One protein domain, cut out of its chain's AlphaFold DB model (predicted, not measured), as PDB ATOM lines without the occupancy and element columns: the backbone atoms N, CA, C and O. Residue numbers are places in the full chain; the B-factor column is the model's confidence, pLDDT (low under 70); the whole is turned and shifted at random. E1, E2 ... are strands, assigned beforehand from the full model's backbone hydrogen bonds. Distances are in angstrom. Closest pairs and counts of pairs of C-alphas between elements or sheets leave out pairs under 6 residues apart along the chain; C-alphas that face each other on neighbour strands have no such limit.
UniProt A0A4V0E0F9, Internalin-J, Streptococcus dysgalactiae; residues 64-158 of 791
ATOM      1  N   SER A  64     -19.655  -2.768 -31.437       93.44
ATOM      2  CA  SER A  64     -20.081  -3.467 -30.221       93.44
ATOM      3  C   SER A  64     -19.701  -4.945 -30.246       93.44
ATOM      4  O   SER A  64     -19.541  -5.551 -31.307       93.44
ATOM      5  N   PHE A  65     -19.559  -5.532 -29.065       96.88
ATOM      6  CA  PHE A  65     -19.307  -6.948 -28.849       96.88
ATOM      7  C   PHE A  65     -20.197  -7.474 -27.719       96.88
ATOM      8  O   PHE A  65     -20.424  -6.783 -26.724       96.88
ATOM      9  N   GLN A  66     -20.704  -8.696 -27.865       96.25
ATOM     10  CA  GLN A  66     -21.429  -9.391 -26.806       96.25
ATOM     11  C   GLN A  66     -21.113 -10.889 -26.821       96.25
ATOM     12  O   GLN A  66     -21.281 -11.554 -27.840       96.25
ATOM     13  N   GLU A  67     -20.691 -11.417 -25.678       96.69
ATOM     14  CA  GLU A  67     -20.545 -12.856 -25.457       96.69
ATOM     15  C   GLU A  67     -21.814 -13.460 -24.837       96.69
ATOM     16  O   GLU A  67     -22.600 -12.771 -24.178       96.69
ATOM     17  N   HIS A  68     -22.017 -14.755 -25.043       96.31
ATOM     18  CA  HIS A  68     -23.114 -15.538 -24.479       96.31
ATOM     19  C   HIS A  68     -22.557 -16.781 -23.778       96.31
ATOM     20  O   HIS A  68     -21.548 -17.334 -24.212       96.31
ATOM     21  N   HIS A  69     -23.217 -17.230 -22.714       96.19
ATOM     22  CA  HIS A  69     -22.837 -18.416 -21.949       96.19
ATOM     23  C   HIS A  69     -24.037 -19.354 -21.875       96.19
ATOM     24  O   HIS A  69     -25.060 -19.013 -21.281       96.19
ATOM     25  N   ASP A  70     -23.909 -20.520 -22.501       96.56
ATOM     26  CA  ASP A  70     -24.977 -21.499 -22.668       96.56
ATOM     27  C   ASP A  70     -24.623 -22.798 -21.930       96.56
ATOM     28  O   ASP A  70     -23.748 -23.554 -22.351       96.56
ATOM     29  N   TYR A  71     -25.319 -23.072 -20.829       96.50
ATOM     30  CA  TYR A  71     -25.096 -24.254 -19.991       96.50
ATOM     31  C   TYR A  71     -26.083 -25.360 -20.378       96.50
ATOM     32  O   TYR A  71     -27.287 -25.107 -20.487       96.50
ATOM     33  N   TYR A  72     -25.590 -26.581 -20.592       95.44
ATOM     34  CA  TYR A  72     -26.387 -27.723 -21.042       95.44
ATOM     35  C   TYR A  72     -26.277 -28.926 -20.104       95.44
ATOM     36  O   TYR A  72     -25.183 -29.398 -19.798       95.44
ATOM     37  N   ASP A  73     -27.423 -29.474 -19.717       93.88
ATOM     38  CA  ASP A  73     -27.520 -30.776 -19.063       93.88
ATOM     39  C   ASP A  73     -27.506 -31.873 -20.132       93.88
ATOM     40  O   ASP A  73     -28.345 -31.889 -21.046       93.88
ATOM     41  N   MET A  74     -26.532 -32.773 -20.026       93.38
ATOM     42  CA  MET A  74     -26.243 -33.817 -21.004       93.38
ATOM     43  C   MET A  74     -26.501 -35.189 -20.385       93.38
ATOM     44  O   MET A  74     -25.725 -35.646 -19.551       93.38
ATOM     45  N   GLU A  75     -27.561 -35.873 -20.816       94.19
ATOM     46  CA  GLU A  75     -27.786 -37.280 -20.459       94.19
ATOM     47  C   GLU A  75     -27.108 -38.156 -21.517       94.19
ATOM     48  O   GLU A  75     -27.376 -38.015 -22.720       94.19
ATOM     49  N   ARG A  76     -26.220 -39.055 -21.084       94.62
ATOM     50  CA  ARG A  76     -25.486 -39.978 -21.961       94.62
ATOM     51  C   ARG A  76     -25.748 -41.427 -21.565       94.62
ATOM     52  O   ARG A  76     -25.891 -41.743 -20.386       94.62
ATOM     53  N   ALA A  77     -25.776 -42.313 -22.554       94.31
ATOM     54  CA  ALA A  77     -25.716 -43.751 -22.329       94.31
ATOM     55  C   ALA A  77     -24.335 -44.149 -21.784       94.31
ATOM     56  O   ALA A  77     -23.377 -43.379 -21.876       94.31
ATOM     57  N   PHE A  78     -24.217 -45.374 -21.267       94.56
ATOM     58  CA  PHE A  78     -22.956 -45.921 -20.757       94.56
ATOM     59  C   PHE A  78     -21.771 -45.735 -21.729       94.56
ATOM     60  O   PHE A  78     -20.694 -45.337 -21.306       94.56
ATOM     61  N   ASP A  79     -21.973 -45.937 -23.035       93.81
ATOM     62  CA  ASP A  79     -20.934 -45.800 -24.071       93.81
ATOM     63  C   ASP A  79     -20.588 -44.344 -24.462       93.81
ATOM     64  O   ASP A  79     -19.785 -44.116 -25.368       93.81
ATOM     65  N   GLY A  80     -21.184 -43.350 -23.795       92.06
ATOM     66  CA  GLY A  80     -20.992 -41.924 -24.063       92.06
ATOM     67  C   GLY A  80     -21.929 -41.335 -25.124       92.06
ATOM     68  O   GLY A  80     -21.905 -40.112 -25.327       92.06
ATOM     69  N   THR A  81     -22.774 -42.155 -25.766       93.62
ATOM     70  CA  THR A  81     -23.786 -41.700 -26.734       93.62
ATOM     71  C   THR A  81     -24.733 -40.699 -26.079       93.62
ATOM     72  O   THR A  81     -25.336 -40.982 -25.047       93.62
ATOM     73  N   ILE A  82     -24.888 -39.522 -26.687       93.19
ATOM     74  CA  ILE A  82     -25.782 -38.473 -26.186       93.19
ATOM     75  C   ILE A  82     -27.232 -38.921 -26.392       93.19
ATOM     76  O   ILE A  82     -27.687 -39.055 -27.526       93.19
ATOM     77  N   LEU A  83     -27.956 -39.113 -25.291       93.69
ATOM     78  CA  LEU A  83     -29.388 -39.415 -25.293       93.69
ATOM     79  C   LEU A  83     -30.218 -38.130 -25.331       93.69
ATOM     80  O   LEU A  83     -31.269 -38.081 -25.971       93.69
ATOM     81  N   LYS A  84     -29.746 -37.076 -24.651       94.94
ATOM     82  CA  LYS A  84     -30.469 -35.808 -24.504       94.94
ATOM     83  C   LYS A  84     -29.510 -34.659 -24.199       94.94
ATOM     84  O   LYS A  84     -28.532 -34.829 -23.477       94.94
ATOM     85  N   ARG A  85     -29.843 -33.476 -24.717       95.00
ATOM     86  CA  ARG A  85     -29.157 -32.200 -24.477       95.00
ATOM     87  C   ARG A  85     -30.200 -31.148 -24.128       95.00
ATOM     88  O   ARG A  85     -31.012 -30.794 -24.981       95.00
ATOM     89  N   THR A  86     -30.188 -30.657 -22.893       95.94
ATOM     90  CA  THR A  86     -31.182 -29.699 -22.383       95.94
ATOM     91  C   THR A  86     -30.489 -28.399 -22.015       95.94
ATOM     92  O   THR A  86     -29.566 -28.419 -21.213       95.94
ATOM     93  N   LYS A  87     -30.900 -27.260 -22.582       94.62
ATOM     94  CA  LYS A  87     -30.330 -25.961 -22.198       94.62
ATOM     95  C   LYS A  87     -30.888 -25.531 -20.840       94.62
ATOM     96  O   LYS A  87     -32.098 -25.345 -20.715       94.62
ATOM     97  N   ASN A  88     -30.020 -25.314 -19.858       93.50
ATOM     98  CA  ASN A  88     -30.392 -24.754 -18.566       93.50
ATOM     99  C   ASN A  88     -30.619 -23.243 -18.728       93.50
ATOM    100  O   ASN A  88     -29.682 -22.443 -18.729       93.50
ATOM    101  N   THR A  89     -31.879 -22.840 -18.897       92.19
ATOM    102  CA  THR A  89     -32.274 -21.437 -19.121       92.19
ATOM    103  C   THR A  89     -32.131 -20.540 -17.893       92.19
ATOM    104  O   THR A  89     -32.252 -19.329 -18.036       92.19
ATOM    105  N   ASN A  90     -31.905 -21.109 -16.706       91.69
ATOM    106  CA  ASN A  90     -31.715 -20.340 -15.474       91.69
ATOM    107  C   ASN A  90     -30.249 -19.920 -15.297       91.69
ATOM    108  O   ASN A  90     -29.992 -18.836 -14.782       91.69
ATOM    109  N   LEU A  91     -29.308 -20.763 -15.744       92.50
ATOM    110  CA  LEU A  91     -27.875 -20.454 -15.763       92.50
ATOM    111  C   LEU A  91     -27.417 -19.807 -17.075       92.50
ATOM    112  O   LEU A  91     -26.463 -19.042 -17.068       92.50
ATOM    113  N   SER A  92     -28.070 -20.082 -18.209       94.81
ATOM    114  CA  SER A  92     -27.655 -19.513 -19.501       94.81
ATOM    115  C   SER A  92     -27.976 -18.022 -19.607       94.81
ATOM    116  O   SER A  92     -29.136 -17.627 -19.478       94.81
ATOM    117  N   TYR A  93     -26.978 -17.193 -19.918       94.44
ATOM    118  CA  TYR A  93     -27.119 -15.735 -19.975       94.44
ATOM    119  C   TYR A  93     -26.316 -15.103 -21.125       94.44
ATOM    120  O   TYR A  93     -25.488 -15.733 -21.778       94.44
ATOM    121  N   SER A  94     -26.573 -13.819 -21.388       94.69
ATOM    122  CA  SER A  94     -25.773 -12.998 -22.309       94.69
ATOM    123  C   SER A  94     -24.965 -11.984 -21.509       94.69
ATOM    124  O   SER A  94     -25.534 -11.294 -20.661       94.69
ATOM    125  N   GLY A  95     -23.661 -11.890 -21.768       90.19
ATOM    126  CA  GLY A  95     -22.767 -10.933 -21.123       90.19
ATOM    127  C   GLY A  95     -23.165  -9.481 -21.401       90.19
ATOM    128  O   GLY A  95     -23.990  -9.188 -22.277       90.19
ATOM    129  N   GLN A  96     -22.579  -8.547 -20.649       92.06
ATOM    130  CA  GLN A  96     -22.795  -7.123 -20.906       92.06
ATOM    131  C   GLN A  96     -22.248  -6.737 -22.284       92.06
ATOM    132  O   GLN A  96     -21.202  -7.222 -22.714       92.06
ATOM    133  N   MET A  97     -22.968  -5.858 -22.981       93.62
ATOM    134  CA  MET A  97     -22.539  -5.369 -24.284       93.62
ATOM    135  C   MET A  97     -21.366  -4.405 -24.112       93.62
ATOM    136  O   MET A  97     -21.513  -3.332 -23.527       93.62
ATOM    137  N   GLN A  98     -20.210  -4.801 -24.632       95.50
ATOM    138  CA  GLN A  98     -19.023  -3.961 -24.725       95.50
ATOM    139  C   GLN A  98     -19.136  -3.119 -26.000       95.50
ATOM    140  O   GLN A  98     -19.573  -3.633 -27.030       95.50
ATOM    141  N   SER A  99     -18.739  -1.850 -25.958       91.00
ATOM    142  CA  SER A  99     -18.777  -0.953 -27.120       91.00
ATOM    143  C   SER A  99     -17.613   0.026 -27.075       91.00
ATOM    144  O   SER A  99     -17.243   0.479 -25.993       91.00
ATOM    145  N   GLY A 100     -17.076   0.380 -28.240       90.38
ATOM    146  CA  GLY A 100     -15.916   1.261 -28.347       90.38
ATOM    147  C   GLY A 100     -15.580   1.655 -29.781       90.38
ATOM    148  O   GLY A 100     -16.246   1.252 -30.742       90.38
ATOM    149  N   LYS A 101     -14.546   2.478 -29.922       88.62
ATOM    150  CA  LYS A 101     -13.952   2.895 -31.200       88.62
ATOM    151  C   LYS A 101     -13.063   1.782 -31.756       88.62
ATOM    152  O   LYS A 101     -12.622   0.904 -31.026       88.62
ATOM    153  N   GLU A 102     -12.717   1.849 -33.039       87.25
ATOM    154  CA  GLU A 102     -11.849   0.846 -33.691       87.25
ATOM    155  C   GLU A 102     -10.414   0.795 -33.118       87.25
ATOM    156  O   GLU A 102      -9.686  -0.174 -33.327       87.25
ATOM    157  N   THR A 103     -10.019   1.825 -32.362       85.56
ATOM    158  CA  THR A 103      -8.767   1.903 -31.588       85.56
ATOM    159  C   THR A 103      -8.846   1.242 -30.207       85.56
ATOM    160  O   THR A 103      -7.863   1.267 -29.473       85.56
ATOM    161  N   GLU A 104     -10.008   0.717 -29.818       92.38
ATOM    162  CA  GLU A 104     -10.269   0.087 -28.523       92.38
ATOM    163  C   GLU A 104     -10.555  -1.413 -28.703       92.38
ATOM    164  O   GLU A 104     -10.888  -1.886 -29.797       92.38
ATOM    165  N   HIS A 105     -10.431  -2.172 -27.613       94.31
ATOM    166  CA  HIS A 105     -10.573  -3.627 -27.618       94.31
ATOM    167  C   HIS A 105     -11.705  -4.086 -26.694       94.31
ATOM    168  O   HIS A 105     -11.887  -3.528 -25.612       94.31
ATOM    169  N   TYR A 106     -12.412  -5.143 -27.094       95.12
ATOM    170  CA  TYR A 106     -13.213  -5.965 -26.188       95.12
ATOM    171  C   TYR A 106     -12.382  -7.138 -25.656       95.12
ATOM    172  O   TYR A 106     -11.420  -7.578 -26.292       95.12
ATOM    173  N   THR A 107     -12.791  -7.669 -24.508       95.38
ATOM    174  CA  THR A 107     -12.284  -8.921 -23.924       95.38
ATOM    175  C   THR A 107     -13.365  -9.991 -23.934       95.38
ATOM    176  O   THR A 107     -14.536  -9.669 -23.740       95.38
ATOM    177  N   THR A 108     -12.987 -11.257 -24.095       96.56
ATOM    178  CA  THR A 108     -13.925 -12.391 -24.030       96.56
ATOM    179  C   THR A 108     -13.256 -13.646 -23.473       96.56
ATOM    180  O   THR A 108     -12.059 -13.848 -23.705       96.56
ATOM    181  N   GLN A 109     -13.979 -14.444 -22.681       95.88
ATOM    182  CA  GLN A 109     -13.442 -15.634 -22.003       95.88
ATOM    183  C   GLN A 109     -14.538 -16.603 -21.535       95.88
ATOM    184  O   GLN A 109     -15.688 -16.216 -21.333       95.88
ATOM    185  N   LYS A 110     -14.166 -17.857 -21.261       95.94
ATOM    186  CA  LYS A 110     -15.041 -18.825 -20.595       95.94
ATOM    187  C   LYS A 110     -15.326 -18.429 -19.142       95.94
ATOM    188  O   LYS A 110     -14.513 -17.797 -18.471       95.94
ATOM    189  N   ASN A 111     -16.472 -18.879 -18.649       93.06
ATOM    190  CA  ASN A 111     -16.952 -18.721 -17.283       93.06
ATOM    191  C   ASN A 111     -17.550 -20.062 -16.829       93.06
ATOM    192  O   ASN A 111     -18.733 -20.331 -17.035       93.06
ATOM    193  N   GLU A 112     -16.707 -20.936 -16.284       91.94
ATOM    194  CA  GLU A 112     -17.141 -22.213 -15.703       91.94
ATOM    195  C   GLU A 112     -17.785 -21.955 -14.337       91.94
ATOM    196  O   GLU A 112     -17.241 -21.205 -13.525       91.94
ATOM    197  N   GLN A 113     -18.960 -22.542 -14.109       86.06
ATOM    198  CA  GLN A 113     -19.769 -22.358 -12.901       86.06
ATOM    199  C   GLN A 113     -20.420 -23.688 -12.507       86.06
ATOM    200  O   GLN A 113     -20.733 -24.507 -13.373       86.06
ATOM    201  N   ASP A 114     -20.611 -23.886 -11.202       83.75
ATOM    202  CA  ASP A 114     -21.049 -25.149 -10.600       83.75
ATOM    203  C   ASP A 114     -20.234 -26.346 -11.144       83.75
ATOM    204  O   ASP A 114     -19.010 -26.258 -11.266       83.75
ATOM    205  N   ASP A 115     -20.890 -27.455 -11.496       85.94
ATOM    206  CA  ASP A 115     -20.236 -28.644 -12.064       85.94
ATOM    207  C   ASP A 115     -20.173 -28.630 -13.608       85.94
ATOM    208  O   ASP A 115     -19.808 -29.638 -14.223       85.94
ATOM    209  N   TYR A 116     -20.552 -27.520 -14.257       93.12
ATOM    210  CA  TYR A 116     -20.540 -27.410 -15.717       93.12
ATOM    211  C   TYR A 116     -19.125 -27.135 -16.235       93.12
ATOM    212  O   TYR A 116     -18.520 -26.097 -15.957       93.12
ATOM    213  N   LYS A 117     -18.616 -28.047 -17.064       93.31
ATOM    214  CA  LYS A 117     -17.300 -27.933 -17.704       93.31
ATOM    215  C   LYS A 117     -17.434 -27.271 -19.066       93.31
ATOM    216  O   LYS A 117     -18.420 -27.496 -19.767       93.31
ATOM    217  N   PHE A 118     -16.447 -26.472 -19.462       95.88
ATOM    218  CA  PHE A 118     -16.417 -25.895 -20.803       95.88
ATOM    219  C   PHE A 118     -16.397 -26.991 -21.877       95.88
ATOM    220  O   PHE A 118     -15.544 -27.878 -21.849       95.88
ATOM    221  N   LEU A 119     -17.342 -26.909 -22.817       94.19
ATOM    222  CA  LEU A 119     -17.519 -27.869 -23.903       94.19
ATOM    223  C   LEU A 119     -16.890 -27.356 -25.202       94.19
ATOM    224  O   LEU A 119     -16.072 -28.048 -25.805       94.19
ATOM    225  N   THR A 120     -17.303 -26.172 -25.668       95.62
ATOM    226  CA  THR A 120     -16.845 -25.603 -26.948       95.62
ATOM    227  C   THR A 120     -17.263 -24.136 -27.115       95.62
ATOM    228  O   THR A 120     -18.059 -23.609 -26.337       95.62
ATOM    229  N   VAL A 121     -16.760 -23.474 -28.161       96.19
ATOM    230  CA  VAL A 121     -17.219 -22.148 -28.602       96.19
ATOM    231  C   VAL A 121     -18.065 -22.282 -29.873       96.19
ATOM    232  O   VAL A 121     -17.637 -22.881 -30.857       96.19
ATOM    233  N   THR A 122     -19.262 -21.696 -29.873       94.50
ATOM    234  CA  THR A 122     -20.193 -21.641 -31.011       94.50
ATOM    235  C   THR A 122     -20.646 -20.198 -31.278       94.50
ATOM    236  O   THR A 122     -20.119 -19.240 -30.714       94.50
ATOM    237  N   GLY A 123     -21.607 -20.003 -32.188       90.75
ATOM    238  CA  GLY A 123     -22.334 -18.732 -32.310       90.75
ATOM    239  C   GLY A 123     -21.540 -17.525 -32.828       90.75
ATOM    240  O   GLY A 123     -22.086 -16.424 -32.821       90.75
ATOM    241  N   ALA A 124     -20.298 -17.707 -33.289       94.81
ATOM    242  CA  ALA A 124     -19.437 -16.633 -33.779       94.81
ATOM    243  C   ALA A 124     -20.068 -15.866 -34.962       94.81
ATOM    244  O   ALA A 124     -20.378 -16.454 -36.001       94.81
ATOM    245  N   LYS A 125     -20.228 -14.541 -34.830       93.31
ATOM    246  CA  LYS A 125     -20.770 -13.653 -35.878       93.31
ATOM    247  C   LYS A 125     -19.918 -12.407 -36.071       93.31
ATOM    248  O   LYS A 125     -19.498 -11.777 -35.101       93.31
ATOM    249  N   ASN A 126     -19.756 -12.014 -37.336       92.12
ATOM    250  CA  ASN A 126     -18.972 -10.853 -37.770       92.12
ATOM    251  C   ASN A 126     -17.497 -10.907 -37.323       92.12
ATOM    252  O   ASN A 126     -16.917  -9.897 -36.928       92.12
ATOM    253  N   GLU A 127     -16.905 -12.104 -37.401       93.94
ATOM    254  CA  GLU A 127     -15.473 -12.365 -37.178       93.94
ATOM    255  C   GLU A 127     -14.954 -11.818 -35.825       93.94
ATOM    256  O   GLU A 127     -14.139 -10.886 -35.786       93.94
ATOM    257  N   PRO A 128     -15.452 -12.345 -34.687       95.50
ATOM    258  CA  PRO A 128     -14.897 -12.053 -33.369       95.50
ATOM    259  C   PRO A 128     -13.516 -12.705 -33.200       95.50
ATOM    260  O   PRO A 128     -13.235 -13.744 -33.793       95.50
ATOM    261  N   VAL A 129     -12.674 -12.123 -32.345       95.62
ATOM    262  CA  VAL A 129     -11.414 -12.733 -31.902       95.62
ATOM    263  C   VAL A 129     -11.668 -13.444 -30.577       95.62
ATOM    264  O   VAL A 129     -12.063 -12.810 -29.600       95.62
ATOM    265  N   TYR A 130     -11.452 -14.756 -30.553       95.19
ATOM    266  CA  TYR A 130     -11.654 -15.620 -29.391       95.19
ATOM    267  C   TYR A 130     -10.703 -16.826 -29.451       95.19
ATOM    268  O   TYR A 130     -10.164 -17.157 -30.508       95.19
ATOM    269  N   ASN A 131     -10.520 -17.503 -28.318       94.75
ATOM    270  CA  ASN A 131      -9.756 -18.742 -28.208       94.75
ATOM    271  C   ASN A 131     -10.720 -19.939 -28.149       94.75
ATOM    272  O   ASN A 131     -11.646 -19.952 -27.336       94.75
ATOM    273  N   ASN A 132     -10.492 -20.954 -28.989       92.44
ATOM    274  CA  ASN A 132     -11.312 -22.173 -29.052       92.44
ATOM    275  C   ASN A 132     -11.328 -22.970 -27.732       92.44
ATOM    276  O   ASN A 132     -12.289 -23.687 -27.472       92.44
ATOM    277  N   ASN A 133     -10.299 -22.823 -26.892       92.88
ATOM    278  CA  ASN A 133     -10.196 -23.465 -25.576       92.88
ATOM    279  C   ASN A 133     -10.900 -22.661 -24.463       92.88
ATOM    280  O   ASN A 133     -10.843 -23.036 -23.292       92.88
ATOM    281  N   GLY A 134     -11.518 -21.525 -24.803       91.19
ATOM    282  CA  GLY A 134     -12.210 -20.658 -23.855       91.19
ATOM    283  C   GLY A 134     -11.319 -19.678 -23.085       91.19
ATOM    284  O   GLY A 134     -11.828 -18.926 -22.262       91.19
ATOM    285  N   GLU A 135     -10.007 -19.646 -23.312       94.69
ATOM    286  CA  GLU A 135      -9.111 -18.732 -22.586       94.69
ATOM    287  C   GLU A 135      -9.308 -17.259 -22.996       94.69
ATOM    288  O   GLU A 135      -9.771 -16.946 -24.099       94.69
ATOM    289  N   THR A 136      -8.926 -16.341 -22.103       95.50
ATOM    290  CA  THR A 136      -9.107 -14.897 -22.287       95.50
ATOM    291  C   THR A 136      -8.472 -14.393 -23.580       95.50
ATOM    292  O   THR A 136      -7.287 -14.593 -23.839       95.50
ATOM    293  N   SER A 137      -9.276 -13.705 -24.385       95.62
ATOM    294  CA  SER A 137      -8.908 -13.168 -25.695       95.62
ATOM    295  C   SER A 137      -9.271 -11.689 -25.802       95.62
ATOM    296  O   SER A 137     -10.178 -11.218 -25.115       95.62
ATOM    297  N   GLN A 138      -8.576 -10.960 -26.678       95.62
ATOM    298  CA  GLN A 138      -8.847  -9.555 -26.988       95.62
ATOM    299  C   GLN A 138      -9.023  -9.353 -28.492       95.62
ATOM    300  O   GLN A 138      -8.289  -9.937 -29.289       95.62
ATOM    301  N   GLY A 139      -9.975  -8.503 -28.879       93.88
ATOM    302  CA  GLY A 139     -10.240  -8.160 -30.276       93.88
ATOM    303  C   GLY A 139     -10.696  -6.715 -30.443       93.88
ATOM    304  O   GLY A 139     -11.226  -6.113 -29.515       93.88
ATOM    305  N   ASN A 140     -10.480  -6.139 -31.624       93.50
ATOM    306  CA  ASN A 140     -10.826  -4.742 -31.908       93.50
ATOM    307  C   ASN A 140     -12.309  -4.600 -32.273       93.50
ATOM    308  O   ASN A 140     -12.871  -5.451 -32.979       93.50
ATOM    309  N   PHE A 141     -12.923  -3.487 -31.868       92.69
ATOM    310  CA  PHE A 141     -14.226  -3.082 -32.399       92.69
ATOM    311  C   PHE A 141     -14.135  -2.726 -33.893       92.69
ATOM    312  O   PHE A 141     -13.080  -2.351 -34.396       92.69
ATOM    313  N   VAL A 142     -15.262  -2.836 -34.600       90.75
ATOM    314  CA  VAL A 142     -15.423  -2.408 -36.000       90.75
ATOM    315  C   VAL A 142     -16.660  -1.518 -36.069       90.75
ATOM    316  O   VAL A 142     -17.713  -1.902 -35.552       90.75
ATOM    317  N   ALA A 143     -16.542  -0.334 -36.662       86.50
ATOM    318  CA  ALA A 143     -17.594   0.678 -36.660       86.50
ATOM    319  C   ALA A 143     -18.918   0.151 -37.249       86.50
ATOM    320  O   ALA A 143     -18.939  -0.473 -38.310       86.50
ATOM    321  N   ASN A 144     -20.038   0.416 -36.565       85.62
ATOM    322  CA  ASN A 144     -21.388  -0.061 -36.906       85.62
ATOM    323  C   ASN A 144     -21.569  -1.595 -36.968       85.62
ATOM    324  O   ASN A 144     -22.600  -2.067 -37.451       85.62
ATOM    325  N   VAL A 145     -20.621  -2.388 -36.457       92.06
ATOM    326  CA  VAL A 145     -20.719  -3.854 -36.415       92.06
ATOM    327  C   VAL A 145     -20.920  -4.336 -34.978       92.06
ATOM    328  O   VAL A 145     -20.183  -3.947 -34.072       92.06
ATOM    329  N   LYS A 146     -21.897  -5.230 -34.777       92.62
ATOM    330  CA  LYS A 146     -22.007  -6.053 -33.566       92.62
ATOM    331  C   LYS A 146     -21.309  -7.390 -33.799       92.62
ATOM    332  O   LYS A 146     -21.730  -8.148 -34.672       92.62
ATOM    333  N   LYS A 147     -20.274  -7.689 -33.021       96.38
ATOM    334  CA  LYS A 147     -19.621  -9.004 -32.982       96.38
ATOM    335  C   LYS A 147     -20.224  -9.846 -31.853       96.38
ATOM    336  O   LYS A 147     -20.537  -9.309 -30.792       96.38
ATOM    337  N   GLU A 148     -20.423 -11.139 -32.079       96.69
ATOM    338  CA  GLU A 148     -21.026 -12.047 -31.085       96.69
ATOM    339  C   GLU A 148     -20.292 -13.387 -31.043       96.69
ATOM    340  O   GLU A 148     -19.796 -13.835 -32.075       96.69
ATOM    341  N   VAL A 149     -20.245 -14.025 -29.871       97.06
ATOM    342  CA  VAL A 149     -19.701 -15.379 -29.663       97.06
ATOM    343  C   VAL A 149     -20.439 -16.075 -28.512       97.06
ATOM    344  O   VAL A 149     -20.883 -15.405 -27.581       97.06
ATOM    345  N   THR A 150     -20.570 -17.401 -28.550       97.38
ATOM    346  CA  THR A 150     -21.215 -18.195 -27.491       97.38
ATOM    347  C   THR A 150     -20.246 -19.230 -26.936       97.38
ATOM    348  O   THR A 150     -19.726 -20.052 -27.683       97.38
ATOM    349  N   TYR A 151     -20.046 -19.249 -25.623       96.94
ATOM    350  CA  TYR A 151     -19.380 -20.343 -24.925       96.94
ATOM    351  C   TYR A 151     -20.425 -21.351 -24.452       96.94
ATOM    352  O   TYR A 151     -21.382 -20.974 -23.776       96.94
ATOM    353  N   GLU A 152     -20.243 -22.623 -24.789       96.75
ATOM    354  CA  GLU A 152     -21.106 -23.713 -24.341       96.75
ATOM    355  C   GLU A 152     -20.421 -24.548 -23.252       96.75
ATOM    356  O   GLU A 152     -19.215 -24.803 -23.313       96.75
ATOM    357  N   TYR A 153     -21.207 -25.013 -22.282       96.19
ATOM    358  CA  TYR A 153     -20.755 -25.819 -21.145       96.19
ATOM    359  C   TYR A 153     -21.650 -27.049 -20.983       96.19
ATOM    360  O   TYR A 153     -22.848 -26.971 -21.258       96.19
ATOM    361  N   GLU A 154     -21.103 -28.164 -20.497       94.31
ATOM    362  CA  GLU A 154     -21.876 -29.368 -20.173       94.31
ATOM    363  C   GLU A 154     -21.745 -29.805 -18.708       94.31
ATOM    364  O   GLU A 154     -20.643 -29.853 -18.158       94.31
ATOM    365  N   LYS A 155     -22.875 -30.191 -18.100       92.44
ATOM    366  CA  LYS A 155     -22.914 -31.098 -16.945       92.44
ATOM    367  C   LYS A 155     -23.365 -32.462 -17.463       92.44
ATOM    368  O   LYS A 155     -24.467 -32.598 -17.995       92.44
ATOM    369  N   VAL A 156     -22.488 -33.459 -17.360       90.69
ATOM    370  CA  VAL A 156     -22.716 -34.803 -17.909       90.69
ATOM    371  C   VAL A 156     -23.274 -35.727 -16.836       90.69
ATOM    372  O   VAL A 156     -22.618 -35.979 -15.831       90.69
ATOM    373  N   ASN A 157     -24.459 -36.275 -17.098       91.62
ATOM    374  CA  ASN A 157     -25.051 -37.368 -16.342       91.62
ATOM    375  C   ASN A 157     -24.933 -38.658 -17.171       91.62
ATOM    376  O   ASN A 157     -25.627 -38.825 -18.179       91.62
ATOM    377  N   GLN A 158     -24.004 -39.531 -16.785       93.94
ATOM    378  CA  GLN A 158     -23.667 -40.770 -17.488       93.94
ATOM    379  C   GLN A 158     -23.474 -41.894 -16.461       93.94
ATOM    380  O   GLN A 158     -22.703 -41.702 -15.517       93.94
TER     381      GLN A 158
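What this domain is: This is residues 64 to 158 of the 791 residues of the protein "Internalin-J" of Streptococcus dysgalactiae (UniProt A0A4V0E0F9). A long, twisted sheet makes a rod, built on two long strands, E1 and E7, that run side by side in parallel, with E2 and E3 at opposite ends of the far side of E1 and E5 along the other side of E7. Over one face of it, near the end where E1 begins, lies a small sheet of E4 and E6, a sandwich of two sheets only partly face to face. The printed part has 95 residues, no named helix and seven strands, E1 to E7 in chain order, and its class is all strand. The larger sheet is branched and mixed, the smaller one antiparallel. The whole is only just loose, close to compact, with a radius of gyration of the C-alphas of 15.1 A and spans of 51 by 23 by 20 A.

Where its parts are: E1, residues 64 to 76, is 37.8 A long and begins with C-alpha 64 at (-20.081, -3.467, -30.221). E7, residues 146 to 157, is 35.9 A long and ends with C-alpha 157 at (-25.051, -37.368, -16.342). E5, residues 117 to 125, spans 23.4 A, and E2, residues 82 to 87, spans 13.9 A. E3 holds residues 98 to 100. In the small sheet, E4 is residues 105 to 108, with C-alpha 105 at (-10.573, -3.627, -27.618), and E6 is residues 137 to 140.

How they stand to each other: E1 and E7 are parallel at 18 degrees, with N 68 and O 149 at 2.9 A and N 153 and O 70 at 2.9 A within hydrogen-bond range. E2 and E3 lie on one side of E1, and E7 on the other side. E1 and E2 form an antiparallel hairpin, with N 73 and O 86 at 2.8 A. E3 is antiparallel to E1, with N 65 and O 98 at 2.8 A. Between these two pairings, residues 68 to 69 of E1 pair antiparallel with residues 93 to 94. E5 is antiparallel to E7 at 154 degrees, with N 122 and O 150 at 2.8 A. In the other sheet E4 and E6 are antiparallel, with N 106 and O 139 at 2.9 A. The sheets' facing parts are 9.5 A centre to centre, their best planes 39 degrees apart. The closest C-alphas of E1 and E4 are those of Phe 65 and Tyr 106, at 6.7 A, while E1 and E6 are apart.

The domain as a whole: The two C-alphas farthest apart, those of Phe 78 and Thr 103, are 51.0 A from each other. The printed part has no cut. The link E5 to E6, with 11 residues, is long. The mean pLDDT of the printed part is 93.5, and no printed residue is under 70.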